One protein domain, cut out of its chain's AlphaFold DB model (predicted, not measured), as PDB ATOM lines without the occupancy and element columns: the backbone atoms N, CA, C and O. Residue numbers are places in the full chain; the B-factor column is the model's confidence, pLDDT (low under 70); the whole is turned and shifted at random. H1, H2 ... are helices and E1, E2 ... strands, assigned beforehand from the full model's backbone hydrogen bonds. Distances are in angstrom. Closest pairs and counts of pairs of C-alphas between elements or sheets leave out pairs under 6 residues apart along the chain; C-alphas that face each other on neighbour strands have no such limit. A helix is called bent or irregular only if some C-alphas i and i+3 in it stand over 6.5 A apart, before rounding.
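What this domain is: This is residues 541 to 758 of the 759 residues of an uncharacterized protein of Pseudomonas allii (UniProt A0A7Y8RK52). A six-stranded sheet, curled like part of a barrel, wraps round helix H1, and H3 and H5 pack on its opposite face. H7 packs near the E5 and E6 end of the sheet with H6 side by side with it, while H8 runs away from edge strand E6 and residues 750 to 758 stick out. The 218 printed residues hold eight named helices and six named strands, in the order H1 E1 E2 H2 H3 E3 H4 H5 E4 E5 H6 H7 E6 H8; the class is mixed, helices and strands. The sheet runs E2 E1 E3 E4 E5 E6 and is mixed, with E3 and E4 parallel. The whole is compact, with a radius of gyration of the C-alphas of 17.3 A, yet elongated in outline, spanning 61 by 37 by 35 A.

Where its parts are: H1, residues 541 to 550, begins at C-alpha 541 (17.017, 41.629, -10.517) and is 14.5 A long. E1, residues 559 to 566, is 23.6 A long, and E2 is residues 572 to 574. H2 is residues 587 to 590 and H3 residues 594 to 599. E3, residues 620 to 628, is 22.2 A long, bends by 61 degrees at residue 623 and ends at C-alpha 628 (28.337, 49.870, -8.636). H4 is residues 641 to 648; H5, residues 653 to 665, is 17.9 A long. E4 is residues 672 to 675, E5 residues 682 to 686 and H6 residues 691 to 700. H7, residues 713 to 723, is 15.2 A long, and E6, residues 725 to 730, 15.4 A. H8, residues 741 to 756, is 22.0 A long and ends at C-alpha 756 (41.319, 34.571, -38.083); it is only just irregular, with C-alphas 741 and 744 6.52 A apart.

How they stand to each other: The twisted sheet curls round H1, whose closest C-alphas to E2 are Ala 543 and Val 574, 5.5 A apart. E1 and E2 form a hairpin, with N 564 and O 573 2.8 A apart. E1 and E3 are antiparallel at 154 degrees, with N 561 and O 626 2.8 A apart. E3 and E4 are parallel at 22 degrees, with N 627 and O 674 2.8 A apart. E4 and E5 form a hairpin, with N 673 and O 685 2.8 A apart, and E5 and E6 are antiparallel, with N 684 and O 727 2.9 A apart. There are three layers, helices on both faces of a sheet: H1 on one face, H3, H5 and H7 on the other. E3, H4 H5, E4 make a strand-helix-strand unit, two parallel neighbour strands with helices between; E2, H2 H3, E3 make a split one, with E1 between the strands; both crossovers are right-handed. H3 runs along E1 at a height over the sheet of 8.3 A, and H5 along E4 at 9.8 A. H2 touches H5, the closest C-alphas being Val 587 and Phe 658, 4.9 A apart. H7 is the hub. It forms a helical hairpin with H6, at a shallow tilt of 20 degrees, Glu 693 and Ser 723 having the closest C-alphas, 6.2 A apart. H4 touches H7 at a steep tilt of 64 degrees, with the C-alphas of Thr 647 and Thr 713 closest, 6.2 A apart. H8 touches H7 with residues 741 to 746 alone, the C-alphas of Phe 721 and Ala 742 being closest, 6.3 A apart, and only grazes the sheet. Every O i to N i+4 pair is within hydrogen-bond range in H3, H4, H5, H6, H7 and H8; H1 has 5 of 6, and H2 is too short for such a pair.

The domain as a whole: The C-alphas of Gln 611 and Arg 758 are the two farthest apart, at 62.0 A. Without the free residues 750 to 758 the body spans 50 by 36 by 33 A. The printed part has no cut. The links E2 to H2, H3 to E3, E3 to H4 and H6 to H7 are long. The mean pLDDT of the printed part is 83.0; residues 587, 608, 633 to 636 and 740 to 758 are under 70.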
ATOM      1  N   ASP A 541      16.552  40.814  -9.382       95.00
ATOM      2  CA  ASP A 541      17.017  41.629 -10.517       95.00
ATOM      3  C   ASP A 541      16.338  43.010 -10.548       95.00
ATOM      4  O   ASP A 541      16.980  44.001 -10.888       95.00
ATOM      5  N   ASP A 542      15.052  43.105 -10.180       95.94
ATOM      6  CA  ASP A 542      14.339  44.389 -10.142       95.94
ATOM      7  C   ASP A 542      14.802  45.249  -8.961       95.94
ATOM      8  O   ASP A 542      14.960  46.462  -9.113       95.94
ATOM      9  N   ALA A 543      15.096  44.619  -7.818       96.81
ATOM     10  CA  ALA A 543      15.663  45.293  -6.654       96.81
ATOM     11  C   ALA A 543      17.060  45.863  -6.968       96.81
ATOM     12  O   ALA A 543      17.321  47.043  -6.741       96.81
ATOM     13  N   ALA A 544      17.939  45.070  -7.586       97.06
ATOM     14  CA  ALA A 544      19.253  45.540  -8.023       97.06
ATOM     15  C   ALA A 544      19.137  46.645  -9.090       97.06
ATOM     16  O   ALA A 544      19.819  47.672  -9.015       97.06
ATOM     17  N   ARG A 545      18.229  46.487 -10.063       96.00
ATOM     18  CA  ARG A 545      17.974  47.494 -11.106       96.00
ATOM     19  C   ARG A 545      17.477  48.816 -10.524       96.00
ATOM     20  O   ARG A 545      17.848  49.875 -11.029       96.00
ATOM     21  N   TYR A 546      16.662  48.778  -9.472       95.69
ATOM     22  CA  TYR A 546      16.193  49.979  -8.783       95.69
ATOM     23  C   TYR A 546      17.356  50.830  -8.263       95.69
ATOM     24  O   TYR A 546      17.385  52.031  -8.532       95.69
ATOM     25  N   MET A 547      18.342  50.211  -7.606       94.06
ATOM     26  CA  MET A 547      19.522  50.937  -7.122       94.06
ATOM     27  C   MET A 547      20.458  51.362  -8.240       94.06
ATOM     28  O   MET A 547      20.948  52.487  -8.220       94.06
ATOM     29  N   TRP A 548      20.656  50.511  -9.247       95.31
ATOM     30  CA  TRP A 548      21.473  50.853 -10.409       95.31
ATOM     31  C   TRP A 548      20.965  52.123 -11.109       95.31
ATOM     32  O   TRP A 548      21.753  53.015 -11.389       95.31
ATOM     33  N   ARG A 549      19.645  52.277 -11.286       93.38
ATOM     34  CA  ARG A 549      19.044  53.479 -11.906       93.38
ATOM     35  C   ARG A 549      19.213  54.763 -11.099       93.38
ATOM     36  O   ARG A 549      19.106  55.845 -11.667       93.38
ATOM     37  N   ARG A 550      19.384  54.644  -9.782       90.56
ATOM     38  CA  ARG A 550      19.627  55.774  -8.873       90.56
ATOM     39  C   ARG A 550      21.121  56.084  -8.755       90.56
ATOM     40  O   ARG A 550      21.483  57.166  -8.304       90.56
ATOM     41  N   SER A 551      21.979  55.149  -9.154       87.44
ATOM     42  CA  SER A 551      23.424  55.325  -9.159       87.44
ATOM     43  C   SER A 551      23.862  56.120 -10.382       87.44
ATOM     44  O   SER A 551      23.356  55.934 -11.487       87.44
ATOM     45  N   THR A 552      24.820  57.017 -10.181       83.12
ATOM     46  CA  THR A 552      25.480  57.741 -11.266       83.12
ATOM     47  C   THR A 552      26.970  57.448 -11.211       83.12
ATOM     48  O   THR A 552      27.565  57.381 -10.133       83.12
ATOM     49  N   ALA A 553      27.579  57.253 -12.381       84.00
ATOM     50  CA  ALA A 553      29.008  57.005 -12.478       84.00
ATOM     51  C   ALA A 553      29.773  58.281 -12.106       84.00
ATOM     52  O   ALA A 553      29.779  59.252 -12.862       84.00
ATOM     53  N   VAL A 554      30.437  58.266 -10.952       85.25
ATOM     54  CA  VAL A 554      31.322  59.349 -10.512       85.25
ATOM     55  C   VAL A 554      32.764  58.833 -10.544       85.25
ATOM     56  O   VAL A 554      33.048  57.803  -9.930       85.25
ATOM     57  N   PRO A 555      33.699  59.502 -11.249       81.56
ATOM     58  CA  PRO A 555      35.084  59.047 -11.339       81.56
ATOM     59  C   PRO A 555      35.723  58.814  -9.965       81.56
ATOM     60  O   PRO A 555      35.656  59.666  -9.083       81.56
ATOM     61  N   GLY A 556      36.351  57.649  -9.789       81.81
ATOM     62  CA  GLY A 556      37.021  57.272  -8.538       81.81
ATOM     63  C   GLY A 556      36.080  56.922  -7.381       81.81
ATOM     64  O   GLY A 556      36.566  56.581  -6.302       81.81
ATOM     65  N   LYS A 557      34.760  56.978  -7.593       89.38
ATOM     66  CA  LYS A 557      33.755  56.549  -6.626       89.38
ATOM     67  C   LYS A 557      33.162  55.211  -7.033       89.38
ATOM     68  O   LYS A 557      32.723  55.032  -8.164       89.38
ATOM     69  N   ALA A 558      33.130  54.295  -6.079       91.38
ATOM     70  CA  ALA A 558      32.471  53.008  -6.213       91.38
ATOM     71  C   ALA A 558      31.569  52.786  -5.005       91.38
ATOM     72  O   ALA A 558      31.807  53.346  -3.933       91.38
ATOM     73  N   ALA A 559      30.538  51.971  -5.173       93.75
ATOM     74  CA  ALA A 559      29.630  51.660  -4.086       93.75
ATOM     75  C   ALA A 559      29.262  50.178  -4.070       93.75
ATOM     76  O   ALA A 559      29.244  49.511  -5.106       93.75
ATOM     77  N   MET A 560      28.954  49.667  -2.885       95.12
ATOM     78  CA  MET A 560      28.553  48.282  -2.669       95.12
ATOM     79  C   MET A 560      27.186  48.240  -1.990       95.12
ATOM     80  O   MET A 560      26.905  49.044  -1.109       95.12
ATOM     81  N   GLY A 561      26.337  47.300  -2.384       96.31
ATOM     82  CA  GLY A 561      25.030  47.051  -1.791       96.31
ATOM     83  C   GLY A 561      24.792  45.563  -1.554       96.31
ATOM     84  O   GLY A 561      25.452  44.705  -2.144       96.31
ATOM     85  N   ALA A 562      23.833  45.260  -0.689       97.12
ATOM     86  CA  ALA A 562      23.343  43.916  -0.428       97.12
ATOM     87  C   ALA A 562      21.952  43.738  -1.048       97.12
ATOM     88  O   ALA A 562      21.092  44.612  -0.928       97.12
ATOM     89  N   VAL A 563      21.721  42.590  -1.679       97.88
ATOM     90  CA  VAL A 563      20.397  42.157  -2.136       97.88
ATOM     91  C   VAL A 563      19.898  41.092  -1.174       97.88
ATOM     92  O   VAL A 563      20.609  40.129  -0.878       97.88
ATOM     93  N   LEU A 564      18.686  41.276  -0.663       96.94
ATOM     94  CA  LEU A 564      18.102  40.452   0.388       96.94
ATOM     95  C   LEU A 564      16.897  39.688  -0.146       96.94
ATOM     96  O   LEU A 564      16.145  40.212  -0.968       96.94
ATOM     97  N   THR A 565      16.672  38.493   0.386       95.88
ATOM     98  CA  THR A 565      15.455  37.708   0.161       95.88
ATOM     99  C   THR A 565      14.815  37.339   1.488       95.88
ATOM    100  O   THR A 565      15.501  37.166   2.500       95.88
ATOM    101  N   ASN A 566      13.493  37.206   1.495       92.31
ATOM    102  CA  ASN A 566      12.794  36.607   2.621       92.31
ATOM    103  C   ASN A 566      12.941  35.074   2.622       92.31
ATOM    104  O   ASN A 566      13.299  34.462   1.615       92.31
ATOM    105  N   ALA A 567      12.595  34.444   3.747       88.06
ATOM    106  CA  ALA A 567      12.611  32.985   3.891       88.06
ATOM    107  C   ALA A 567      11.722  32.237   2.873       88.06
ATOM    108  O   ALA A 567      12.015  31.097   2.533       88.06
ATOM    109  N   ALA A 568      10.655  32.870   2.372       86.19
ATOM    110  CA  ALA A 568       9.757  32.276   1.378       86.19
ATOM    111  C   ALA A 568      10.257  32.407  -0.078       86.19
ATOM    112  O   ALA A 568       9.621  31.862  -0.976       86.19
ATOM    113  N   GLY A 569      11.345  33.143  -0.334       84.81
ATOM    114  CA  GLY A 569      11.904  33.324  -1.680       84.81
ATOM    115  C   GLY A 569      11.001  34.091  -2.656       84.81
ATOM    116  O   GLY A 569      11.087  33.892  -3.866       84.81
ATOM    117  N   ASN A 570      10.105  34.947  -2.159       87.31
ATOM    118  CA  ASN A 570       9.103  35.648  -2.979       87.31
ATOM    119  C   ASN A 570       9.096  37.174  -2.790       87.31
ATOM    120  O   ASN A 570       8.280  37.882  -3.388       87.31
ATOM    121  N   SER A 571       9.975  37.686  -1.930       92.25
ATOM    122  CA  SER A 571      10.082  39.108  -1.630       92.25
ATOM    123  C   SER A 571      11.536  39.503  -1.481       92.25
ATOM    124  O   SER A 571      12.285  38.871  -0.733       92.25
ATOM    125  N   TYR A 572      11.908  40.565  -2.185       95.94
ATOM    126  CA  TYR A 572      13.291  40.983  -2.334       95.94
ATOM    127  C   TYR A 572      13.450  42.450  -1.972       95.94
ATOM    128  O   TYR A 572      12.582  43.274  -2.267       95.94
ATOM    129  N   LEU A 573      14.570  42.759  -1.332       97.06
ATOM    130  CA  LEU A 573      14.961  44.107  -0.938       97.06
ATOM    131  C   LEU A 573      16.388  44.361  -1.406       97.06
ATOM    132  O   LEU A 573      17.150  43.436  -1.688       97.06
ATOM    133  N   VAL A 574      16.760  45.628  -1.453       97.06
ATOM    134  CA  VAL A 574      18.111  46.069  -1.792       97.06
ATOM    135  C   VAL A 574      18.541  47.118  -0.784       97.06
ATOM    136  O   VAL A 574      17.720  47.930  -0.361       97.06
ATOM    137  N   SER A 575      19.795  47.091  -0.351       96.50
ATOM    138  CA  SER A 575      20.312  48.120   0.542       96.50
ATOM    139  C   SER A 575      20.631  49.410  -0.201       96.50
ATOM    140  O   SER A 575      21.039  49.393  -1.363       96.50
ATOM    141  N   GLU A 576      20.543  50.530   0.509       93.44
ATOM    142  CA  GLU A 576      21.258  51.735   0.104       93.44
ATOM    143  C   GLU A 576      22.758  51.409   0.001       93.44
ATOM    144  O   GLU A 576      23.283  50.640   0.823       93.44
ATOM    145  N   PRO A 577      23.449  51.918  -1.029       92.56
ATOM    146  CA  PRO A 577      24.794  51.498  -1.319       92.56
ATOM    147  C   PRO A 577      25.756  52.270  -0.411       92.56
ATOM    148  O   PRO A 577      25.573  53.456  -0.130       92.56
ATOM    149  N   VAL A 578      26.778  51.583   0.077       92.44
ATOM    150  CA  VAL A 578      27.815  52.146   0.948       92.44
ATOM    151  C   VAL A 578      29.064  52.432   0.126       92.44
ATOM    152  O   VAL A 578      29.306  51.756  -0.875       92.44
ATOM    153  N   ASP A 579      29.852  53.427   0.539       91.56
ATOM    154  CA  ASP A 579      31.085  53.785  -0.165       91.56
ATOM    155  C   ASP A 579      32.052  52.591  -0.184       91.56
ATOM    156  O   ASP A 579      32.428  52.053   0.859       91.56
ATOM    157  N   ASP A 580      32.430  52.182  -1.390       92.12
ATOM    158  CA  ASP A 580      33.361  51.094  -1.682       92.12
ATOM    159  C   ASP A 580      34.526  51.583  -2.564       92.12
ATOM    160  O   ASP A 580      35.168  50.821  -3.296       92.12
ATOM    161  N   SER A 581      34.793  52.890  -2.526       89.81
ATOM    162  CA  SER A 581      35.886  53.525  -3.259       89.81
ATOM    163  C   SER A 581      37.257  52.997  -2.824       89.81
ATOM    164  O   SER A 581      37.466  52.581  -1.684       89.81
ATOM    165  N   GLY A 582      38.219  53.040  -3.745       85.19
ATOM    166  CA  GLY A 582      39.581  52.538  -3.543       85.19
ATOM    167  C   GLY A 582      39.905  51.321  -4.416       85.19
ATOM    168  O   GLY A 582      39.048  50.871  -5.183       85.19
ATOM    169  N   PRO A 583      41.135  50.788  -4.332       82.56
ATOM    170  CA  PRO A 583      41.573  49.671  -5.164       82.56
ATOM    171  C   PRO A 583      40.827  48.373  -4.828       82.56
ATOM    172  O   PRO A 583      40.270  48.216  -3.737       82.56
ATOM    173  N   SER A 584      40.830  47.435  -5.775       83.00
ATOM    174  CA  SER A 584      40.402  46.059  -5.503       83.00
ATOM    175  C   SER A 584      41.423  45.390  -4.583       83.00
ATOM    176  O   SER A 584      42.627  45.481  -4.831       83.00
ATOM    177  N   VAL A 585      40.972  44.717  -3.524       81.19
ATOM    178  CA  VAL A 585      41.861  44.050  -2.552       81.19
ATOM    179  C   VAL A 585      41.717  42.533  -2.616       81.19
ATOM    180  O   VAL A 585      40.701  42.009  -3.065       81.19
ATOM    181  N   HIS A 586      42.733  41.808  -2.146       75.25
ATOM    182  CA  HIS A 586      42.669  40.349  -2.059       75.25
ATOM    183  C   HIS A 586      41.535  39.890  -1.128       75.25
ATOM    184  O   HIS A 586      41.239  40.541  -0.124       75.25
ATOM    185  N   VAL A 587      40.945  38.730  -1.438       68.62
ATOM    186  CA  VAL A 587      39.775  38.136  -0.758       68.62
ATOM    187  C   VAL A 587      39.885  38.187   0.775       68.62
ATOM    188  O   VAL A 587      38.952  38.632   1.439       68.62
ATOM    189  N   GLY A 588      41.042  37.827   1.346       72.75
ATOM    190  CA  GLY A 588      41.260  37.826   2.803       72.75
ATOM    191  C   GLY A 588      41.332  39.214   3.455       72.75
ATOM    192  O   GLY A 588      41.083  39.352   4.648       72.75
ATOM    193  N   LEU A 589      41.630  40.265   2.685       83.06
ATOM    194  CA  LEU A 589      41.653  41.648   3.171       83.06
ATOM    195  C   LEU A 589      40.297  42.340   3.019       83.06
ATOM    196  O   LEU A 589      40.019  43.312   3.721       83.06
ATOM    197  N   ARG A 590      39.431  41.836   2.134       85.25
ATOM    198  CA  ARG A 590      38.143  42.464   1.829       85.25
ATOM    199  C   ARG A 590      37.215  42.524   3.042       85.25
ATOM    200  O   ARG A 590      36.526  43.527   3.223       85.25
ATOM    201  N   MET A 591      37.288  41.529   3.929       84.31
ATOM    202  CA  MET A 591      36.523  41.489   5.185       84.31
ATOM    203  C   MET A 591      36.854  42.649   6.145       84.31
ATOM    204  O   MET A 591      36.063  42.986   7.026       84.31
ATOM    205  N   ASN A 592      38.008  43.300   5.967       85.25
ATOM    206  CA  ASN A 592      38.432  44.442   6.776       85.25
ATOM    207  C   ASN A 592      37.992  45.801   6.219       85.25
ATOM    208  O   ASN A 592      38.200  46.821   6.878       85.25
ATOM    209  N   THR A 593      37.375  45.830   5.037       88.44
ATOM    210  CA  THR A 593      36.883  47.074   4.433       88.44
ATOM    211  C   THR A 593      35.633  47.587   5.150       88.44
ATOM    212  O   THR A 593      34.836  46.807   5.680       88.44
ATOM    213  N   SER A 594      35.451  48.910   5.175       88.12
ATOM    214  CA  SER A 594      34.275  49.555   5.777       88.12
ATOM    215  C   SER A 594      32.978  49.071   5.128       88.12
ATOM    216  O   SER A 594      32.049  48.709   5.847       88.12
ATOM    217  N   ALA A 595      32.950  48.976   3.794       90.75
ATOM    218  CA  ALA A 595      31.805  48.489   3.029       90.75
ATOM    219  C   ALA A 595      31.368  47.083   3.469       90.75
ATOM    220  O   ALA A 595      30.203  46.868   3.816       90.75
ATOM    221  N   TYR A 596      32.320  46.144   3.551       91.25
ATOM    222  CA  TYR A 596      32.033  44.787   4.011       91.25
ATOM    223  C   TYR A 596      31.536  44.766   5.454       91.25
ATOM    224  O   TYR A 596      30.497  44.175   5.746       91.25
ATOM    225  N   ARG A 597      32.253  45.422   6.376       89.44
ATOM    226  CA  ARG A 597      31.867  45.435   7.794       89.44
ATOM    227  C   ARG A 597      30.483  46.035   7.988       89.44
ATOM    228  O   ARG A 597      29.734  45.537   8.822       89.44
ATOM    229  N   ARG A 598      30.125  47.051   7.201       89.56
ATOM    230  CA  ARG A 598      28.816  47.701   7.247       89.56
ATOM    231  C   ARG A 598      27.699  46.763   6.789       89.56
ATOM    232  O   ARG A 598      26.733  46.610   7.535       89.56
ATOM    233  N   LEU A 599      27.846  46.115   5.633       92.31
ATOM    234  CA  LEU A 599      26.787  45.312   5.007       92.31
ATOM    235  C   LEU A 599      26.739  43.846   5.463       92.31
ATOM    236  O   LEU A 599      25.659  43.288   5.632       92.31
ATOM    237  N   PHE A 600      27.893  43.215   5.650       92.00
ATOM    238  CA  PHE A 600      28.010  41.760   5.812       92.00
ATOM    239  C   PHE A 600      28.637  41.354   7.149       92.00
ATOM    240  O   PHE A 600      28.409  40.243   7.622       92.00
ATOM    241  N   GLY A 601      29.377  42.258   7.802       88.62
ATOM    242  CA  GLY A 601      29.957  42.007   9.121       88.62
ATOM    243  C   GLY A 601      28.884  41.658  10.157       88.62
ATOM    244  O   GLY A 601      27.969  42.452  10.388       88.62
ATOM    245  N   GLY A 602      29.001  40.483  10.778       86.12
ATOM    246  CA  GLY A 602      28.026  39.992  11.753       86.12
ATOM    247  C   GLY A 602      26.743  39.413  11.138       86.12
ATOM    248  O   GLY A 602      25.797  39.161  11.881       86.12
ATOM    249  N   VAL A 603      26.696  39.225   9.816       88.31
ATOM    250  CA  VAL A 603      25.539  38.671   9.089       88.31
ATOM    251  C   VAL A 603      25.946  37.498   8.203       88.31
ATOM    252  O   VAL A 603      25.242  36.497   8.192       88.31
ATOM    253  N   MET A 604      27.064  37.632   7.489       89.56
ATOM    254  CA  MET A 604      27.603  36.613   6.587       89.56
ATOM    255  C   MET A 604      28.895  36.012   7.140       89.56
ATOM    256  O   MET A 604      29.629  36.700   7.859       89.56
ATOM    257  N   ASN A 605      29.192  34.772   6.748       85.56
ATOM    258  CA  ASN A 605      30.380  33.999   7.109       85.56
ATOM    259  C   ASN A 605      30.622  34.003   8.622       85.56
ATOM    260  O   ASN A 605      31.726  34.263   9.102       85.56
ATOM    261  N   LEU A 606      29.544  33.801   9.378       81.56
ATOM    262  CA  LEU A 606      29.580  33.782  10.831       81.56
ATOM    263  C   LEU A 606      30.206  32.478  11.324       81.56
ATOM    264  O   LEU A 606      29.756  31.392  10.964       81.56
ATOM    265  N   ASP A 607      31.183  32.586  12.223       77.81
ATOM    266  CA  ASP A 607      31.624  31.434  13.010       77.81
ATOM    267  C   ASP A 607      30.450  30.889  13.839       77.81
ATOM    268  O   ASP A 607      29.651  31.666  14.364       77.81
ATOM    269  N   GLU A 608      30.403  29.573  14.072       69.81
ATOM    270  CA  GLU A 608      29.328  28.896  14.831       69.81
ATOM    271  C   GLU A 608      29.082  29.477  16.239       69.81
ATOM    272  O   GLU A 608      28.024  29.283  16.834       69.81
ATOM    273  N   ARG A 609      30.068  30.191  16.795       72.19
ATOM    274  CA  ARG A 609      30.024  30.808  18.131       72.19
ATOM    275  C   ARG A 609      29.527  32.256  18.125       72.19
ATOM    276  O   ARG A 609      29.313  32.820  19.197       72.19
ATOM    277  N   THR A 610      29.379  32.872  16.954       76.31
ATOM    278  CA  THR A 610      29.054  34.294  16.815       76.31
ATOM    279  C   THR A 610      27.551  34.482  16.655       76.31
ATOM    280  O   THR A 610      26.933  33.907  15.764       76.31
ATOM    281  N   GLN A 611      26.946  35.320  17.500       72.44
ATOM    282  CA  GLN A 611      25.531  35.656  17.353       72.44
ATOM    283  C   GLN A 611      25.311  36.616  16.169       72.44
ATOM    284  O   GLN A 611      26.010  37.633  16.085       72.44
ATOM    285  N   PRO A 612      24.334  36.340  15.280       75.38
ATOM    286  CA  PRO A 612      23.982  37.235  14.184       75.38
ATOM    287  C   PRO A 612      23.524  38.605  14.688       75.38
ATOM    288  O   PRO A 612      22.756  38.709  15.647       75.38
ATOM    289  N   ARG A 613      23.962  39.670  14.015       80.19
ATOM    290  CA  ARG A 613      23.567  41.048  14.332       80.19
ATOM    291  C   ARG A 613      22.277  41.414  13.583       80.19
ATOM    292  O   ARG A 613      22.171  41.119  12.392       80.19
ATOM    293  N   PRO A 614      21.311  42.106  14.217       76.44
ATOM    294  CA  PRO A 614      20.031  42.457  13.597       76.44
ATOM    295  C   PRO A 614      20.157  43.670  12.652       76.44
ATOM    296  O   PRO A 614      19.562  44.719  12.881       76.44
ATOM    297  N   LYS A 615      20.960  43.550  11.586       86.62
ATOM    298  CA  LYS A 615      21.171  44.627  10.595       86.62
ATOM    299  C   LYS A 615      20.037  44.761   9.585       86.62
ATOM    300  O   LYS A 615      19.755  45.866   9.118       86.62
ATOM    301  N   TYR A 616      19.414  43.635   9.254       91.31
ATOM    302  CA  TYR A 616      18.333  43.523   8.281       91.31
ATOM    303  C   TYR A 616      17.017  43.141   8.975       91.31
ATOM    304  O   TYR A 616      17.049  42.590  10.080       91.31
ATOM    305  N   PRO A 617      15.854  43.441   8.364       90.38
ATOM    306  CA  PRO A 617      14.555  43.068   8.910       90.38
ATOM    307  C   PRO A 617      14.468  41.572   9.221       90.38
ATOM    308  O   PRO A 617      15.003  40.739   8.489       90.38
ATOM    309  N   ALA A 618      13.755  41.227  10.293       87.38
ATOM    310  CA  ALA A 618      13.563  39.836  10.685       87.38
ATOM    311  C   ALA A 618      12.991  39.003   9.520       87.38
ATOM    312  O   ALA A 618      12.048  39.421   8.848       87.38
ATOM    313  N   GLY A 619      13.574  37.826   9.283       88.62
ATOM    314  CA  GLY A 619      13.178  36.925   8.197       88.62
ATOM    315  C   GLY A 619      13.805  37.227   6.830       88.62
ATOM    316  O   GLY A 619      13.594  36.439   5.906       88.62
ATOM    317  N   TYR A 620      14.587  38.304   6.699       92.38
ATOM    318  CA  TYR A 620      15.394  38.585   5.511       92.38
ATOM    319  C   TYR A 620      16.854  38.191   5.722       92.38
ATOM    320  O   TYR A 620      17.436  38.450   6.774       92.38
ATOM    321  N   HIS A 621      17.451  37.597   4.695       92.88
ATOM    322  CA  HIS A 621      18.869  37.253   4.650       92.88
ATOM    323  C   HIS A 621      19.482  37.711   3.328       92.88
ATOM    324  O   HIS A 621      18.775  37.956   2.346       92.88
ATOM    325  N   VAL A 622      20.803  37.867   3.314       95.38
ATOM    326  CA  VAL A 622      21.539  38.267   2.114       95.38
ATOM    327  C   VAL A 622      21.492  37.125   1.108       95.38
ATOM    328  O   VAL A 622      21.847  35.994   1.423       95.38
ATOM    329  N   MET A 623      21.065  37.436  -0.111       95.94
ATOM    330  CA  MET A 623      21.105  36.504  -1.237       95.94
ATOM    331  C   MET A 623      22.092  36.924  -2.326       95.94
ATOM    332  O   MET A 623      22.363  36.177  -3.265       95.94
ATOM    333  N   GLY A 624      22.584  38.157  -2.261       96.69
ATOM    334  CA  GLY A 624      23.430  38.688  -3.305       96.69
ATOM    335  C   GLY A 624      24.136  39.973  -2.933       96.69
ATOM    336  O   GLY A 624      23.809  40.638  -1.951       96.69
ATOM    337  N   VAL A 625      25.110  40.320  -3.765       97.50
ATOM    338  CA  VAL A 625      25.931  41.523  -3.629       97.50
ATOM    339  C   VAL A 625      25.802  42.334  -4.907       97.50
ATOM    340  O   VAL A 625      25.779  41.771  -6.000       97.50
ATOM    341  N   GLN A 626      25.719  43.653  -4.773       97.06
ATOM    342  CA  GLN A 626      25.713  44.586  -5.888       97.06
ATOM    343  C   GLN A 626      26.925  45.510  -5.804       97.06
ATOM    344  O   GLN A 626      27.096  46.200  -4.805       97.06
ATOM    345  N   GLN A 627      27.753  45.555  -6.847       95.00
ATOM    346  CA  GLN A 627      28.872  46.494  -6.955       95.00
ATOM    347  C   GLN A 627      28.646  47.489  -8.088       95.00
ATOM    348  O   GLN A 627      28.511  47.130  -9.256       95.00
ATOM    349  N   LEU A 628      28.621  48.765  -7.736       93.19
ATOM    350  CA  LEU A 628      28.337  49.870  -8.636       93.19
ATOM    351  C   LEU A 628      29.637  50.621  -8.910       93.19
ATOM    352  O   LEU A 628      30.282  51.113  -7.985       93.19
ATOM    353  N   HIS A 629      30.017  50.697 -10.185       88.56
ATOM    354  CA  HIS A 629      31.155  51.486 -10.672       88.56
ATOM    355  C   HIS A 629      32.516  51.160 -10.011       88.56
ATOM    356  O   HIS A 629      33.411  52.001  -9.962       88.56
ATOM    357  N   LYS A 630      32.702  49.924  -9.519       87.12
ATOM    358  CA  LYS A 630      33.985  49.434  -8.989       87.12
ATOM    359  C   LYS A 630      34.897  49.024 -10.145       87.12
ATOM    360  O   LYS A 630      34.752  47.939 -10.704       87.12
ATOM    361  N   TRP A 631      35.815  49.908 -10.519       79.31
ATOM    362  CA  TRP A 631      36.739  49.692 -11.634       79.31
ATOM    363  C   TRP A 631      38.160  49.450 -11.142       79.31
ATOM    364  O   TRP A 631      38.571  49.988 -10.113       79.31
ATOM    365  N   ASP A 632      38.925  48.675 -11.904       71.88
ATOM    366  CA  ASP A 632      40.365  48.594 -11.697       71.88
ATOM    367  C   ASP A 632      41.044  49.808 -12.345       71.88
ATOM    368  O   ASP A 632      40.854  50.088 -13.530       71.88
ATOM    369  N   ALA A 633      41.807  50.564 -11.557       61.84
ATOM    370  CA  ALA A 633      42.512  51.753 -12.032       61.84
ATOM    371  C   ALA A 633      43.819  51.405 -12.770       61.84
ATOM    372  O   ALA A 633      44.409  52.270 -13.415       61.84
ATOM    373  N   SER A 634      44.267  50.152 -12.676       60.22
ATOM    374  CA  SER A 634      45.627  49.718 -13.007       60.22
ATOM    375  C   SER A 634      45.607  48.512 -13.947       60.22
ATOM    376  O   SER A 634      46.107  47.440 -13.624       60.22
ATOM    377  N   LEU A 635      45.019  48.689 -15.132       66.25
ATOM    378  CA  LEU A 635      45.089  47.684 -16.193       66.25
ATOM    379  C   LEU A 635      46.325  47.921 -17.066       66.25
ATOM    380  O   LEU A 635      46.491  48.991 -17.656       66.25
ATOM    381  N   GLU A 636      47.191  46.911 -17.161       68.50
ATOM    382  CA  GLU A 636      48.282  46.903 -18.135       68.50
ATOM    383  C   GLU A 636      47.716  46.897 -19.559       68.50
ATOM    384  O   GLU A 636      46.726  46.228 -19.866       68.50
ATOM    385  N   ARG A 637      48.353  47.646 -20.462       74.00
ATOM    386  CA  ARG A 637      47.917  47.706 -21.857       74.00
ATOM    387  C   ARG A 637      48.223  46.380 -22.554       74.00
ATOM    388  O   ARG A 637      49.386  46.052 -22.778       74.00
ATOM    389  N   LEU A 638      47.178  45.653 -22.943       76.38
ATOM    390  CA  LEU A 638      47.303  44.403 -23.691       76.38
ATOM    391  C   LEU A 638      47.551  44.662 -25.187       76.38
ATOM    392  O   LEU A 638      47.088  45.651 -25.755       76.38
ATOM    393  N   ALA A 639      48.281  43.752 -25.840       77.69
ATOM    394  CA  ALA A 639      48.556  43.836 -27.277       77.69
ATOM    395  C   ALA A 639      47.310  43.544 -28.138       77.69
ATOM    396  O   ALA A 639      47.123  44.163 -29.188       77.69
ATOM    397  N   ASP A 640      46.444  42.622 -27.698       82.31
ATOM    398  CA  ASP A 640      45.169  42.351 -28.366       82.31
ATOM    399  C   ASP A 640      44.126  43.384 -27.918       82.31
ATOM    400  O   ASP A 640      43.679  43.376 -26.771       82.31
ATOM    401  N   ARG A 641      43.723  44.268 -28.840       78.56
ATOM    402  CA  ARG A 641      42.708  45.305 -28.585       78.56
ATOM    403  C   ARG A 641      41.365  44.723 -28.157       78.56
ATOM    404  O   ARG A 641      40.628  45.385 -27.433       78.56
ATOM    405  N   HIS A 642      41.026  43.527 -28.631       76.50
ATOM    406  CA  HIS A 642      39.772  42.881 -28.269       76.50
ATOM    407  C   HIS A 642      39.809  42.399 -26.819       76.50
ATOM    408  O   HIS A 642      38.899  42.695 -26.051       76.50
ATOM    409  N   GLU A 643      40.902  41.742 -26.434       82.06
ATOM    410  CA  GLU A 643      41.115  41.311 -25.053       82.06
ATOM    411  C   GLU A 643      41.184  42.515 -24.109       82.06
ATOM    412  O   GLU A 643      40.507  42.530 -23.086       82.06
ATOM    413  N   GLN A 644      41.901  43.573 -24.511       82.75
ATOM    414  CA  GLN A 644      41.949  44.840 -23.782       82.75
ATOM    415  C   GLN A 644      40.542  45.399 -23.534       82.75
ATOM    416  O   GLN A 644      40.220  45.775 -22.409       82.75
ATOM    417  N   ALA A 645      39.687  45.417 -24.559       81.88
ATOM    418  CA  ALA A 645      38.328  45.926 -24.431       81.88
ATOM    419  C   ALA A 645      37.471  45.084 -23.472       81.88
ATOM    420  O   ALA A 645      36.698  45.657 -22.709       81.88
ATOM    421  N   ILE A 646      37.606  43.752 -23.470       81.31
ATOM    422  CA  ILE A 646      36.884  42.885 -22.523       81.31
ATOM    423  C   ILE A 646      37.359  43.155 -21.095       81.31
ATOM    424  O   ILE A 646      36.531  43.366 -20.213       81.31
ATOM    425  N   THR A 647      38.672  43.192 -20.864       82.12
ATOM    426  CA  THR A 647      39.239  43.431 -19.533       82.12
ATOM    427  C   THR A 647      38.866  44.817 -18.991       82.12
ATOM    428  O   THR A 647      38.505  44.936 -17.824       82.12
ATOM    429  N   GLU A 648      38.872  45.862 -19.826       82.00
ATOM    430  CA  GLU A 648      38.461  47.223 -19.435       82.00
ATOM    431  C   GLU A 648      36.959  47.351 -19.132       82.00
ATOM    432  O   GLU A 648      36.551  48.250 -18.390       82.00
ATOM    433  N   ASN A 649      36.138  46.471 -19.711       84.56
ATOM    434  CA  ASN A 649      34.683  46.468 -19.567       84.56
ATOM    435  C   ASN A 649      34.169  45.319 -18.696       84.56
ATOM    436  O   ASN A 649      32.975  45.027 -18.723       84.56
ATOM    437  N   PHE A 650      35.027  44.694 -17.895       85.25
ATOM    438  CA  PHE A 650      34.636  43.684 -16.918       85.25
ATOM    439  C   PHE A 650      35.138  44.053 -15.518       85.25
ATOM    440  O   PHE A 650      36.001  44.915 -15.355       85.25
ATOM    441  N   ILE A 651      34.554  43.441 -14.489       85.75
ATOM    442  CA  ILE A 651      34.985  43.656 -13.105       85.75
ATOM    443  C   ILE A 651      36.281  42.888 -12.816       85.75
ATOM    444  O   ILE A 651      36.552  41.858 -13.435       85.75
ATOM    445  N   SER A 652      37.098  43.382 -11.880       83.38
ATOM    446  CA  SER A 652      38.363  42.725 -11.542       83.38
ATOM    447  C   SER A 652      38.120  41.312 -10.998       83.38
ATOM    448  O   SER A 652      37.162  41.051 -10.263       83.38
ATOM    449  N   GLN A 653      39.020  40.383 -11.329       85.19
ATOM    450  CA  GLN A 653      38.927  39.000 -10.857       85.19
ATOM    451  C   GLN A 653      38.982  38.911  -9.324       85.19
ATOM    452  O   GLN A 653      38.315  38.055  -8.746       85.19
ATOM    453  N   LYS A 654      39.715  39.819  -8.659       85.44
ATOM    454  CA  LYS A 654      39.807  39.882  -7.191       85.44
ATOM    455  C   LYS A 654      38.439  40.136  -6.555       85.44
ATOM    456  O   LYS A 654      38.070  39.438  -5.612       85.44
ATOM    457  N   GLU A 655      37.680  41.088  -7.099       88.62
ATOM    458  CA  GLU A 655      36.318  41.396  -6.645       88.62
ATOM    459  C   GLU A 655      35.351  40.258  -6.979       88.62
ATOM    460  O   GLU A 655      34.619  39.794  -6.104       88.62
ATOM    461  N   PHE A 656      35.410  39.740  -8.211       90.06
ATOM    462  CA  PHE A 656      34.542  38.650  -8.654       90.06
ATOM    463  C   PHE A 656      34.714  37.396  -7.787       90.06
ATOM    464  O   PHE A 656      33.740  36.850  -7.269       90.06
ATOM    465  N   ARG A 657      35.963  36.963  -7.572       90.44
ATOM    466  CA  ARG A 657      36.294  35.827  -6.706       90.44
ATOM    467  C   ARG A 657      35.803  36.060  -5.285       90.44
ATOM    468  O   ARG A 657      35.170  35.172  -4.726       90.44
ATOM    469  N   PHE A 658      36.086  37.231  -4.710       90.69
ATOM    470  CA  PHE A 658      35.681  37.543  -3.343       90.69
ATOM    471  C   PHE A 658      34.174  37.365  -3.143       90.69
ATOM    472  O   PHE A 658      33.761  36.688  -2.204       90.69
ATOM    473  N   VAL A 659      33.362  37.950  -4.027       92.38
ATOM    474  CA  VAL A 659      31.903  37.893  -3.890       92.38
ATOM    475  C   VAL A 659      31.383  36.466  -4.062       92.38
ATOM    476  O   VAL A 659      30.533  36.027  -3.288       92.38
ATOM    477  N   VAL A 660      31.897  35.718  -5.043       92.81
ATOM    478  CA  VAL A 660      31.480  34.324  -5.257       92.81
ATOM    479  C   VAL A 660      31.883  33.439  -4.073       92.81
ATOM    480  O   VAL A 660      31.072  32.632  -3.620       92.81
ATOM    481  N   ASP A 661      33.090  33.610  -3.527       91.38
ATOM    482  CA  ASP A 661      33.557  32.866  -2.352       91.38
ATOM    483  C   ASP A 661      32.742  33.213  -1.095       91.38
ATOM    484  O   ASP A 661      32.377  32.305  -0.348       91.38
ATOM    485  N   LEU A 662      32.396  34.490  -0.892       91.88
ATOM    486  CA  LEU A 662      31.507  34.951   0.184       91.88
ATOM    487  C   LEU A 662      30.149  34.237   0.129       91.88
ATOM    488  O   LEU A 662      29.701  33.679   1.123       91.88
ATOM    489  N   LEU A 663      29.507  34.207  -1.041       94.25
ATOM    490  CA  LEU A 663      28.194  33.572  -1.206       94.25
ATOM    491  C   LEU A 663      28.269  32.037  -1.103       94.25
ATOM    492  O   LEU A 663      27.322  31.399  -0.639       94.25
ATOM    493  N   ARG A 664      29.394  31.441  -1.518       92.94
ATOM    494  CA  ARG A 664      29.632  29.991  -1.444       92.94
ATOM    495  C   ARG A 664      29.805  29.509  -0.003       92.94
ATOM    496  O   ARG A 664      29.263  28.460   0.336       92.94
ATOM    497  N   GLN A 665      30.563  30.237   0.822       90.81
ATOM    498  CA  GLN A 665      30.851  29.853   2.215       90.81
ATOM    499  C   GLN A 665      29.567  29.697   3.039       90.81
ATOM    500  O   GLN A 665      29.391  28.676   3.702       90.81
ATOM    501  N   ASP A 666      28.625  30.624   2.874       88.44
ATOM    502  CA  ASP A 666      27.310  30.582   3.524       88.44
ATOM    503  C   ASP A 666      26.265  29.726   2.786       88.44
ATOM    504  O   ASP A 666      25.110  29.655   3.203       88.44
ATOM    505  N   LYS A 667      26.652  29.046   1.694       91.12
ATOM    506  CA  LYS A 667      25.777  28.176   0.884       91.12
ATOM    507  C   LYS A 667      24.480  28.873   0.461       91.12
ATOM    508  O   LYS A 667      23.395  28.293   0.524       91.12
ATOM    509  N   VAL A 668      24.593  30.129   0.030       91.56
ATOM    510  CA  VAL A 668      23.444  30.974  -0.308       91.56
ATOM    511  C   VAL A 668      22.679  30.387  -1.497       91.56
ATOM    512  O   VAL A 668      23.170  30.356  -2.626       91.56
ATOM    513  N   ALA A 669      21.447  29.941  -1.258       89.44
ATOM    514  CA  ALA A 669      20.590  29.408  -2.309       89.44
ATOM    515  C   ALA A 669      20.177  30.512  -3.295       89.44
ATOM    516  O   ALA A 669      19.723  31.584  -2.900       89.44
ATOM    517  N   GLY A 670      20.322  30.245  -4.597       89.19
ATOM    518  CA  GLY A 670      19.953  31.202  -5.644       89.19
ATOM    519  C   GLY A 670      20.822  32.462  -5.678       89.19
ATOM    520  O   GLY A 670      20.351  33.487  -6.163       89.19
ATOM    521  N   ALA A 671      22.055  32.381  -5.166       94.75
ATOM    522  CA  ALA A 671      23.008  33.480  -5.064       94.75
ATOM    523  C   ALA A 671      23.089  34.349  -6.332       94.75
ATOM    524  O   ALA A 671      23.102  33.839  -7.456       94.75
ATOM    525  N   ARG A 672      23.170  35.673  -6.157       95.69
ATOM    526  CA  ARG A 672      23.303  36.632  -7.267       95.69
ATOM    527  C   ARG A 672      24.411  37.641  -7.015       95.69
ATOM    528  O   ARG A 672      24.460  38.279  -5.967       95.69
ATOM    529  N   TYR A 673      25.253  37.848  -8.015       96.69
ATOM    530  CA  TYR A 673      26.245  38.908  -8.021       96.69
ATOM    531  C   TYR A 673      25.941  39.897  -9.141       96.69
ATOM    532  O   TYR A 673      26.027  39.558 -10.318       96.69
ATOM    533  N   TYR A 674      25.571  41.115  -8.759       97.06
ATOM    534  CA  TYR A 674      25.295  42.209  -9.677       97.06
ATOM    535  C   TYR A 674      26.496  43.135  -9.744       97.06
ATOM    536  O   TYR A 674      27.033  43.532  -8.708       97.06
ATOM    537  N   PHE A 675      26.891  43.538 -10.943       94.62
ATOM    538  CA  PHE A 675      27.973  44.499 -11.089       94.62
ATOM    539  C   PHE A 675      27.806  45.395 -12.309       94.62
ATOM    540  O   PHE A 675      27.203  45.016 -13.318       94.62
ATOM    541  N   THR A 676      28.353  46.602 -12.191       92.75
ATOM    542  CA  THR A 676      28.315  47.626 -13.234       92.75
ATOM    543  C   THR A 676      29.707  47.846 -13.818       92.75
ATOM    544  O   THR A 676      30.552  48.454 -13.149       92.75
ATOM    545  N   PRO A 677      29.968  47.374 -15.051       87.19
ATOM    546  CA  PRO A 677      31.225  47.622 -15.740       87.19
ATOM    547  C   PRO A 677      31.387  49.101 -16.121       87.19
ATOM    548  O   PRO A 677      30.497  49.932 -15.919       87.19
ATOM    549  N   ARG A 678      32.552  49.440 -16.683       83.75
ATOM    550  CA  ARG A 678      32.971  50.819 -16.973       83.75
ATOM    551  C   ARG A 678      31.982  51.622 -17.819       83.75
ATOM    552  O   ARG A 678      31.791  52.805 -17.558       83.75
ATOM    553  N   GLN A 679      31.338  50.979 -18.788       82.12
ATOM    554  CA  GLN A 679      30.421  51.631 -19.729       82.12
ATOM    555  C   GLN A 679      28.974  51.714 -19.221       82.12
ATOM    556  O   GLN A 679      28.123  52.291 -19.897       82.12
ATOM    557  N   GLY A 680      28.714  51.230 -18.002       87.25
ATOM    558  CA  GLY A 680      27.478  51.492 -17.275       87.25
ATOM    559  C   GLY A 680      26.413  50.403 -17.352       87.25
ATOM    560  O   GLY A 680      25.371  50.600 -16.734       87.25
ATOM    561  N   ALA A 681      26.642  49.270 -18.032       91.38
ATOM    562  CA  ALA A 681      25.696  48.149 -18.034       91.38
ATOM    563  C   ALA A 681      25.357  47.643 -16.617       91.38
ATOM    564  O   ALA A 681      26.022  47.950 -15.626       91.38
ATOM    565  N   LEU A 682      24.324  46.813 -16.519       94.06
ATOM    566  CA  LEU A 682      24.057  46.009 -15.331       94.06
ATOM    567  C   LEU A 682      24.138  44.536 -15.713       94.06
ATOM    568  O   LEU A 682      23.290  44.033 -16.452       94.06
ATOM    569  N   LEU A 683      25.151  43.853 -15.190       92.88
ATOM    570  CA  LEU A 683      25.351  42.422 -15.375       92.88
ATOM    571  C   LEU A 683      24.956  41.678 -14.101       92.88
ATOM    572  O   LEU A 683      25.150  42.189 -12.996       92.88
ATOM    573  N   VAL A 684      24.417  40.469 -14.256       93.69
ATOM    574  CA  VAL A 684      24.163  39.550 -13.141       93.69
ATOM    575  C   VAL A 684      24.814  38.206 -13.403       93.69
ATOM    576  O   VAL A 684      24.565  37.572 -14.428       93.69
ATOM    577  N   TYR A 685      25.618  37.763 -12.446       93.19
ATOM    578  CA  TYR A 685      26.165  36.419 -12.391       93.19
ATOM    579  C   TYR A 685      25.420  35.599 -11.339       93.19
ATOM    580  O   TYR A 685      25.300  36.018 -10.187       93.19
ATOM    581  N   ALA A 686      24.910  34.438 -11.737       92.50
ATOM    582  CA  ALA A 686      24.387  33.423 -10.834       92.50
ATOM    583  C   ALA A 686      25.450  32.318 -10.687       92.50
ATOM    584  O   ALA A 686      25.660  31.571 -11.653       92.50
ATOM    585  N   PRO A 687      26.135  32.232  -9.528       92.56
ATOM    586  CA  PRO A 687      27.141  31.209  -9.287       92.56
ATOM    587  C   PRO A 687      26.536  29.808  -9.320       92.56
ATOM    588  O   PRO A 687      25.441  29.568  -8.811       92.56
ATOM    589  N   SER A 688      27.284  28.885  -9.903       90.12
ATOM    590  CA  SER A 688      26.986  27.453  -9.935       90.12
ATOM    591  C   SER A 688      27.462  26.728  -8.681       90.12
ATOM    592  O   SER A 688      26.909  25.696  -8.310       90.12
ATOM    593  N   PHE A 689      28.502  27.268  -8.033       90.50
ATOM    594  CA  PHE A 689      29.267  26.609  -6.977       90.50
ATOM    595  C   PHE A 689      29.879  25.262  -7.386       90.50
ATOM    596  O   PHE A 689      30.295  24.485  -6.525       90.50
ATOM    597  N   GLU A 690      29.993  24.998  -8.689       90.75
ATOM    598  CA  GLU A 690      30.697  23.832  -9.200       90.75
ATOM    599  C   GLU A 690      32.209  23.942  -8.975       90.75
ATOM    600  O   GLU A 690      32.791  25.025  -8.852       90.75
ATOM    601  N   ARG A 691      32.878  22.786  -8.958       88.56
ATOM    602  CA  ARG A 691      34.329  22.716  -8.764       88.56
ATOM    603  C   ARG A 691      35.104  23.427  -9.877       88.56
ATOM    604  O   ARG A 691      36.115  24.055  -9.603       88.56
ATOM    605  N   THR A 692      34.608  23.368 -11.110       89.62
ATOM    606  CA  THR A 692      35.174  24.055 -12.282       89.62
ATOM    607  C   THR A 692      35.223  25.572 -12.086       89.62
ATOM    608  O   THR A 692      36.263  26.191 -12.304       89.62
ATOM    609  N   GLU A 693      34.125  26.162 -11.611       90.69
ATOM    610  CA  GLU A 693      34.028  27.581 -11.260       90.69
ATOM    611  C   GLU A 693      34.973  27.933 -10.104       90.69
ATOM    612  O   GLU A 693      35.688  28.935 -10.158       90.69
ATOM    613  N   HIS A 694      34.995  27.106  -9.058       88.75
ATOM    614  CA  HIS A 694      35.860  27.298  -7.895       88.75
ATOM    615  C   HIS A 694      37.344  27.296  -8.279       88.75
ATOM    616  O   HIS A 694      38.054  28.262  -7.999       88.75
ATOM    617  N   ASP A 695      37.801  26.253  -8.969       89.12
ATOM    618  CA  ASP A 695      39.205  26.073  -9.339       89.12
ATOM    619  C   ASP A 695      39.674  27.186 -10.295       89.12
ATOM    620  O   ASP A 695      40.783  27.716 -10.142       89.12
ATOM    621  N   LEU A 696      38.809  27.619 -11.225       90.19
ATOM    622  CA  LEU A 696      39.076  28.762 -12.101       90.19
ATOM    623  C   LEU A 696      39.296  30.049 -11.299       90.19
ATOM    624  O   LEU A 696      40.294  30.742 -11.513       90.19
ATOM    625  N   LEU A 697      38.378  30.378 -10.389       88.56
ATOM    626  CA  LEU A 697      38.452  31.617  -9.619       88.56
ATOM    627  C   LEU A 697      39.616  31.603  -8.622       88.56
ATOM    628  O   LEU A 697      40.218  32.653  -8.399       88.56
ATOM    629  N   LEU A 698      39.975  30.447  -8.052       84.75
ATOM    630  CA  LEU A 698      41.068  30.364  -7.085       84.75
ATOM    631  C   LEU A 698      42.469  30.371  -7.692       84.75
ATOM    632  O   LEU A 698      43.333  31.076  -7.162       84.75
ATOM    633  N   PHE A 699      42.696  29.571  -8.736       82.50
ATOM    634  CA  PHE A 699      44.041  29.287  -9.256       82.50
ATOM    635  C   PHE A 699      44.142  29.346 -10.784       82.50
ATOM    636  O   PHE A 699      45.251  29.417 -11.318       82.50
ATOM    637  N   GLY A 700      43.015  29.236 -11.495       81.31
ATOM    638  CA  GLY A 700      42.994  29.088 -12.950       81.31
ATOM    639  C   GLY A 700      43.085  30.403 -13.719       81.31
ATOM    640  O   GLY A 700      43.722  30.444 -14.765       81.31
ATOM    641  N   TRP A 701      42.480  31.482 -13.217       85.44
ATOM    642  CA  TRP A 701      42.446  32.762 -13.929       85.44
ATOM    643  C   TRP A 701      43.681  33.626 -13.643       85.44
ATOM    644  O   TRP A 701      44.402  33.995 -14.570       85.44
ATOM    645  N   ILE A 702      43.953  33.922 -12.372       82.12
ATOM    646  CA  ILE A 702      45.126  34.686 -11.928       82.12
ATOM    647  C   ILE A 702      45.926  33.821 -10.961       82.12
ATOM    648  O   ILE A 702      45.357  33.137 -10.109       82.12
ATOM    649  N   ASP A 703      47.245  33.848 -11.110       79.31
ATOM    650  CA  ASP A 703      48.154  33.200 -10.178       79.31
ATOM    651  C   ASP A 703      48.115  33.914  -8.811       79.31
ATOM    652  O   ASP A 703      48.413  35.108  -8.745       79.31
ATOM    653  N   PRO A 704      47.763  33.225  -7.711       74.44
ATOM    654  CA  PRO A 704      47.613  33.869  -6.409       74.44
ATOM    655  C   PRO A 704      48.930  34.368  -5.797       74.44
ATOM    656  O   PRO A 704      48.872  35.214  -4.908       74.44
ATOM    657  N   GLU A 705      50.091  33.866  -6.233       77.69
ATOM    658  CA  GLU A 705      51.401  34.292  -5.725       77.69
ATOM    659  C   GLU A 705      52.006  35.416  -6.569       77.69
ATOM    660  O   GLU A 705      52.557  36.370  -6.022       77.69
ATOM    661  N   SER A 706      51.908  35.316  -7.899       78.06
ATOM    662  CA  SER A 706      52.515  36.301  -8.808       78.06
ATOM    663  C   SER A 706      51.571  37.409  -9.284       78.06
ATOM    664  O   SER A 706      52.046  38.357  -9.907       78.06
ATOM    665  N   ASP A 707      50.264  37.299  -9.015       75.81
ATOM    666  CA  ASP A 707      49.192  38.209  -9.464       75.81
ATOM    667  C   ASP A 707      49.122  38.382 -10.996       75.81
ATOM    668  O   ASP A 707      48.510  39.315 -11.514       75.81
ATOM    669  N   LYS A 708      49.745  37.460 -11.746       80.06
ATOM    670  CA  LYS A 708      49.769  37.466 -13.213       80.06
ATOM    671  C   LYS A 708      48.620  36.637 -13.795       80.06
ATOM    672  O   LYS A 708      48.308  35.566 -13.262       80.06
ATOM    673  N   PRO A 709      48.009  37.077 -14.911       80.75
ATOM    674  CA  PRO A 709      46.965  36.312 -15.580       80.75
ATOM    675  C   PRO A 709      47.541  35.020 -16.177       80.75
ATOM    676  O   PRO A 709      48.523  35.049 -16.918       80.75
ATOM    677  N   ARG A 710      46.914  33.881 -15.861       84.94
ATOM    678  CA  ARG A 710      47.201  32.561 -16.456       84.94
ATOM    679  C   ARG A 710      46.330  32.279 -17.679       84.94
ATOM    680  O   ARG A 710      46.769  31.589 -18.593       84.94
ATOM    681  N   LEU A 711      45.118  32.829 -17.689       85.00
ATOM    682  CA  LEU A 711      44.167  32.768 -18.796       85.00
ATOM    683  C   LEU A 711      43.805  34.173 -19.260       85.00
ATOM    684  O   LEU A 711      43.796  35.124 -18.469       85.00
ATOM    685  N   LYS A 712      43.440  34.284 -20.537       83.75
ATOM    686  CA  LYS A 712      42.777  35.485 -21.048       83.75
ATOM    687  C   LYS A 712      41.423  35.656 -20.357       83.75
ATOM    688  O   LYS A 712      40.751  34.673 -20.041       83.75
ATOM    689  N   THR A 713      40.993  36.897 -20.146       83.69
ATOM    690  CA  THR A 713      39.649  37.215 -19.653       83.69
ATOM    691  C   THR A 713      38.578  36.570 -20.536       83.69
ATOM    692  O   THR A 713      37.645  35.980 -20.005       83.69
ATOM    693  N   SER A 714      38.722  36.598 -21.862       81.81
ATOM    694  CA  SER A 714      37.773  35.944 -22.783       81.81
ATOM    695  C   SER A 714      37.633  34.428 -22.553       81.81
ATOM    696  O   SER A 714      36.522  33.888 -22.559       81.81
ATOM    697  N   GLU A 715      38.741  33.735 -22.293       84.62
ATOM    698  CA  GLU A 715      38.770  32.295 -22.000       84.62
ATOM    699  C   GLU A 715      38.157  31.992 -20.628       84.62
ATOM    700  O   GLU A 715      37.315  31.101 -20.507       84.62
ATOM    701  N   ALA A 716      38.511  32.775 -19.607       85.25
ATOM    702  CA  ALA A 716      37.945  32.642 -18.267       85.25
ATOM    703  C   ALA A 716      36.427  32.879 -18.267       85.25
ATOM    704  O   ALA A 716      35.677  32.094 -17.689       85.25
ATOM    705  N   LEU A 717      35.960  33.913 -18.974       84.12
ATOM    706  CA  LEU A 717      34.534  34.181 -19.147       84.12
ATOM    707  C   LEU A 717      33.826  33.018 -19.841       84.12
ATOM    708  O   LEU A 717      32.759  32.621 -19.393       84.12
ATOM    709  N   THR A 718      34.438  32.414 -20.865       81.06
ATOM    710  CA  THR A 718      33.881  31.228 -21.538       81.06
ATOM    711  C   THR A 718      33.650  30.075 -20.561       81.06
ATOM    712  O   THR A 718      32.607  29.427 -20.611       81.06
ATOM    713  N   ILE A 719      34.584  29.836 -19.638       83.06
ATOM    714  CA  ILE A 719      34.417  28.808 -18.604       83.06
ATOM    715  C   ILE A 719      33.299  29.207 -17.631       83.06
ATOM    716  O   ILE A 719      32.410  28.397 -17.384       83.06
ATOM    717  N   LEU A 720      33.290  30.455 -17.146       82.62
ATOM    718  CA  LEU A 720      32.249  30.962 -16.241       82.62
ATOM    719  C   LEU A 720      30.847  30.932 -16.866       82.62
ATOM    720  O   LEU A 720      29.879  30.753 -16.130       82.62
ATOM    721  N   PHE A 721      30.731  31.100 -18.188       73.31
ATOM    722  CA  PHE A 721      29.475  30.979 -18.937       73.31
ATOM    723  C   PHE A 721      28.993  29.538 -19.074       73.31
ATOM    724  O   PHE A 721      27.791  29.312 -19.160       73.31
ATOM    725  N   ASN A 722      29.917  28.580 -19.143       75.69
ATOM    726  CA  ASN A 722      29.569  27.168 -19.261       75.69
ATOM    727  C   ASN A 722      29.253  26.543 -17.897       75.69
ATOM    728  O   ASN A 722      28.438  25.628 -17.839       75.69
ATOM    729  N   SER A 723      29.891  27.013 -16.817       78.81
ATOM    730  CA  SER A 723      29.641  26.517 -15.458       78.81
ATOM    731  C   SER A 723      28.514  27.278 -14.755       78.81
ATOM    732  O   SER A 723      27.633  26.663 -14.168       78.81
ATOM    733  N   GLY A 724      28.516  28.615 -14.814       77.25
ATOM    734  CA  GLY A 724      27.515  29.496 -14.204       77.25
ATOM    735  C   GLY A 724      26.608  30.168 -15.235       77.25
ATOM    736  O   GLY A 724      26.593  29.806 -16.407       77.25
ATOM    737  N   ARG A 725      25.830  31.174 -14.811       82.62
ATOM    738  CA  ARG A 725      24.971  31.945 -15.731       82.62
ATOM    739  C   ARG A 725      25.229  33.442 -15.610       82.62
ATOM    740  O   ARG A 725      24.951  34.019 -14.560       82.62
ATOM    741  N   LEU A 726      25.703  34.076 -16.684       85.44
ATOM    742  CA  LEU A 726      25.843  35.536 -16.776       85.44
ATOM    743  C   LEU A 726      24.787  36.111 -17.724       85.44
ATOM    744  O   LEU A 726      24.691  35.699 -18.880       85.44
ATOM    745  N   HIS A 727      24.043  37.106 -17.250       84.56
ATOM    746  CA  HIS A 727      23.046  37.810 -18.052       84.56
ATOM    747  C   HIS A 727      23.317  39.313 -18.072       84.56
ATOM    748  O   HIS A 727      23.723  39.899 -17.062       84.56
ATOM    749  N   VAL A 728      23.025  39.939 -19.210       88.12
ATOM    750  CA  VAL A 728      22.921  41.392 -19.340       88.12
ATOM    751  C   VAL A 728      21.507  41.804 -18.945       88.12
ATOM    752  O   VAL A 728      20.557  41.585 -19.697       88.12
ATOM    753  N   LEU A 729      21.356  42.400 -17.761       89.75
ATOM    754  CA  LEU A 729      20.071  42.939 -17.302       89.75
ATOM    755  C   LEU A 729      19.775  44.295 -17.936       89.75
ATOM    756  O   LEU A 729      18.642  44.554 -18.344       89.75
ATOM    757  N   GLU A 730      20.789  45.157 -18.003       91.06
ATOM    758  CA  GLU A 730      20.727  46.447 -18.687       91.06
ATOM    759  C   GLU A 730      21.954  46.599 -19.590       91.06
ATOM    760  O   GLU A 730      23.077  46.478 -19.095       91.06
ATOM    761  N   PRO A 731      21.764  46.817 -20.900       89.25
ATOM    762  CA  PRO A 731      22.839  46.853 -21.868       89.25
ATOM    763  C   PRO A 731      23.522  48.219 -21.857       89.25
ATOM    764  O   PRO A 731      22.918  49.234 -21.507       89.25
ATOM    765  N   ASP A 732      24.766  48.255 -22.320       87.19
ATOM    766  CA  ASP A 732      25.488  49.490 -22.631       87.19
ATOM    767  C   ASP A 732      26.042  49.434 -24.060       87.19
ATOM    768  O   ASP A 732      25.530  48.686 -24.881       87.19
ATOM    769  N   ARG A 733      27.041  50.245 -24.423       84.31
ATOM    770  CA  ARG A 733      27.622  50.217 -25.782       84.31
ATOM    771  C   ARG A 733      28.481  48.980 -26.070       84.31
ATOM    772  O   ARG A 733      28.794  48.740 -27.231       84.31
ATOM    773  N   PHE A 734      28.909  48.257 -25.041       83.69
ATOM    774  CA  PHE A 734      29.787  47.094 -25.132       83.69
ATOM    775  C   PHE A 734      29.018  45.793 -24.864       83.69
ATOM    776  O   PHE A 734      29.057  44.873 -25.676       83.69
ATOM    777  N   TRP A 735      28.278  45.731 -23.757       83.00
ATOM    778  CA  TRP A 735      27.444  44.598 -23.371       83.00
ATOM    779  C   TRP A 735      26.063  44.714 -24.018       83.00
ATOM    780  O   TRP A 735      25.152  45.324 -23.456       83.00
ATOM    781  N   GLN A 736      25.914  44.128 -25.207       76.88
ATOM    782  CA  GLN A 736      24.644  43.989 -25.926       76.88
ATOM    783  C   GLN A 736      24.519  42.595 -26.560       76.88
ATOM    784  O   GLN A 736      25.541  42.015 -26.935       76.88
ATOM    785  N   PRO A 737      23.293  42.084 -26.775       71.62
ATOM    786  CA  PRO A 737      21.991  42.634 -26.360       71.62
ATOM    787  C   PRO A 737      21.631  42.294 -24.894       71.62
ATOM    788  O   PRO A 737      22.434  41.704 -24.177       71.62
ATOM    789  N   LYS A 738      20.428  42.686 -24.437       72.25
ATOM    790  CA  LYS A 738      19.831  42.159 -23.190       72.25
ATOM    791  C   LYS A 738      19.686  40.639 -23.277       72.25
ATOM    792  O   LYS A 738      19.465  40.120 -24.366       72.25
ATOM    793  N   GLY A 739      19.758  39.963 -22.133       70.62
ATOM    794  CA  GLY A 739      19.555  38.517 -22.045       70.62
ATOM    795  C   GLY A 739      20.845  37.750 -21.777       70.62
ATOM    796  O   GLY A 739      21.769  38.259 -21.133       70.62
ATOM    797  N   HIS A 740      20.888  36.490 -22.198       60.69
ATOM    798  CA  HIS A 740      22.020  35.614 -21.928       60.69
ATOM    799  C   HIS A 740      23.240  36.033 -22.763       60.69
ATOM    800  O   HIS A 740      23.170  36.151 -23.984       60.69
ATOM    801  N   VAL A 741      24.386  36.259 -22.109       56.31
ATOM    802  CA  VAL A 741      25.604  36.717 -22.807       56.31
ATOM    803  C   VAL A 741      26.116  35.639 -23.767       56.31
ATOM    804  O   VAL A 741      26.654  35.954 -24.826       56.31
ATOM    805  N   ALA A 742      25.939  34.360 -23.421       51.50
ATOM    806  CA  ALA A 742      26.611  33.267 -24.112       51.50
ATOM    807  C   ALA A 742      26.178  33.102 -25.580       51.50
ATOM    808  O   ALA A 742      27.036  32.818 -26.408       51.50
ATOM    809  N   SER A 743      24.911  33.314 -25.942       51.75
ATOM    810  CA  SER A 743      24.382  32.947 -27.268       51.75
ATOM    811  C   SER A 743      25.030  33.783 -28.378       51.75
ATOM    812  O   SER A 743      25.684  33.263 -29.282       51.75
ATOM    813  N   ARG A 744      24.988  35.115 -28.253       53.75
ATOM    814  CA  ARG A 744      25.477  36.036 -29.294       53.75
ATOM    815  C   ARG A 744      26.933  36.464 -29.118       53.75
ATOM    816  O   ARG A 744      27.648  36.573 -30.113       53.75
ATOM    817  N   PHE A 745      27.409  36.654 -27.883       57.06
ATOM    818  CA  PHE A 745      28.802  37.047 -27.629       57.06
ATOM    819  C   PHE A 745      29.772  35.901 -27.942       57.06
ATOM    820  O   PHE A 745      30.778  36.132 -28.612       57.06
ATOM    821  N   LEU A 746      29.457  34.652 -27.556       50.91
ATOM    822  CA  LEU A 746      30.295  33.501 -27.920       50.91
ATOM    823  C   LEU A 746      30.195  33.163 -29.409       50.91
ATOM    824  O   LEU A 746      31.196  32.738 -29.983       50.91
ATOM    825  N   MET A 747      29.047  33.373 -30.066       50.47
ATOM    826  CA  MET A 747      28.957  33.258 -31.529       50.47
ATOM    827  C   MET A 747      29.796  34.323 -32.240       50.47
ATOM    828  O   MET A 747      30.493  33.996 -33.200       50.47
ATOM    829  N   ALA A 748      29.781  35.573 -31.774       55.12
ATOM    830  CA  ALA A 748      30.627  36.637 -32.313       55.12
ATOM    831  C   ALA A 748      32.120  36.346 -32.078       55.12
ATOM    832  O   ALA A 748      32.922  36.483 -33.002       55.12
ATOM    833  N   LEU A 749      32.482  35.853 -30.887       51.56
ATOM    834  CA  LEU A 749      33.830  35.376 -30.563       51.56
ATOM    835  C   LEU A 749      34.251  34.205 -31.460       51.56
ATOM    836  O   LEU A 749      35.346  34.227 -32.021       51.56
ATOM    837  N   ARG A 750      33.379  33.209 -31.663       43.78
ATOM    838  CA  ARG A 750      33.628  32.072 -32.564       43.78
ATOM    839  C   ARG A 750      33.760  32.513 -34.017       43.78
ATOM    840  O   ARG A 750      34.684  32.058 -34.682       43.78
ATOM    841  N   LYS A 751      32.904  33.418 -34.510       48.12
ATOM    842  CA  LYS A 751      33.014  33.993 -35.862       48.12
ATOM    843  C   LYS A 751      34.337  34.747 -36.017       48.12
ATOM    844  O   LYS A 751      35.056  34.507 -36.983       48.12
ATOM    845  N   ALA A 752      34.726  35.579 -35.051       46.41
ATOM    846  CA  ALA A 752      36.000  36.300 -35.075       46.41
ATOM    847  C   ALA A 752      37.221  35.355 -35.057       46.41
ATOM    848  O   ALA A 752      38.176  35.566 -35.804       46.41
ATOM    849  N   GLN A 753      37.171  34.274 -34.271       40.69
ATOM    850  CA  GLN A 753      38.204  33.233 -34.253       40.69
ATOM    851  C   GLN A 753      38.250  32.426 -35.563       40.69
ATOM    852  O   GLN A 753      39.332  32.193 -36.095       40.69
ATOM    853  N   GLN A 754      37.101  32.055 -36.134       35.00
ATOM    854  CA  GLN A 754      37.017  31.342 -37.417       35.00
ATOM    855  C   GLN A 754      37.484  32.196 -38.600       35.00
ATOM    856  O   GLN A 754      38.071  31.667 -39.540       35.00
ATOM    857  N   THR A 755      37.264  33.511 -38.551       38.44
ATOM    858  CA  THR A 755      37.747  34.436 -39.589       38.44
ATOM    859  C   THR A 755      39.271  34.588 -39.515       38.44
ATOM    860  O   THR A 755      39.916  34.606 -40.556       38.44
ATOM    861  N   ARG A 756      39.857  34.588 -38.304       38.09
ATOM    862  CA  ARG A 756      41.319  34.571 -38.083       38.09
ATOM    863  C   ARG A 756      41.997  33.241 -38.443       38.09
ATOM    864  O   ARG A 756      43.187  33.240 -38.699       38.09
ATOM    865  N   LEU A 757      41.270  32.122 -38.438       34.97
ATOM    866  CA  LEU A 757      41.771  30.804 -38.873       34.97
ATOM    867  C   LEU A 757      41.685  30.604 -40.398       34.97
ATOM    868  O   LEU A 757      42.237  29.639 -40.921       34.97
ATOM    869  N   ARG A 758      40.955  31.480 -41.101       37.12
ATOM    870  CA  ARG A 758      40.802  31.481 -42.566       37.12
ATOM    871  C   ARG A 758      41.640  32.562 -43.266       37.12
ATOM    872  O   ARG A 758      41.719  32.531 -44.491       37.12
TER     873      ARG A 758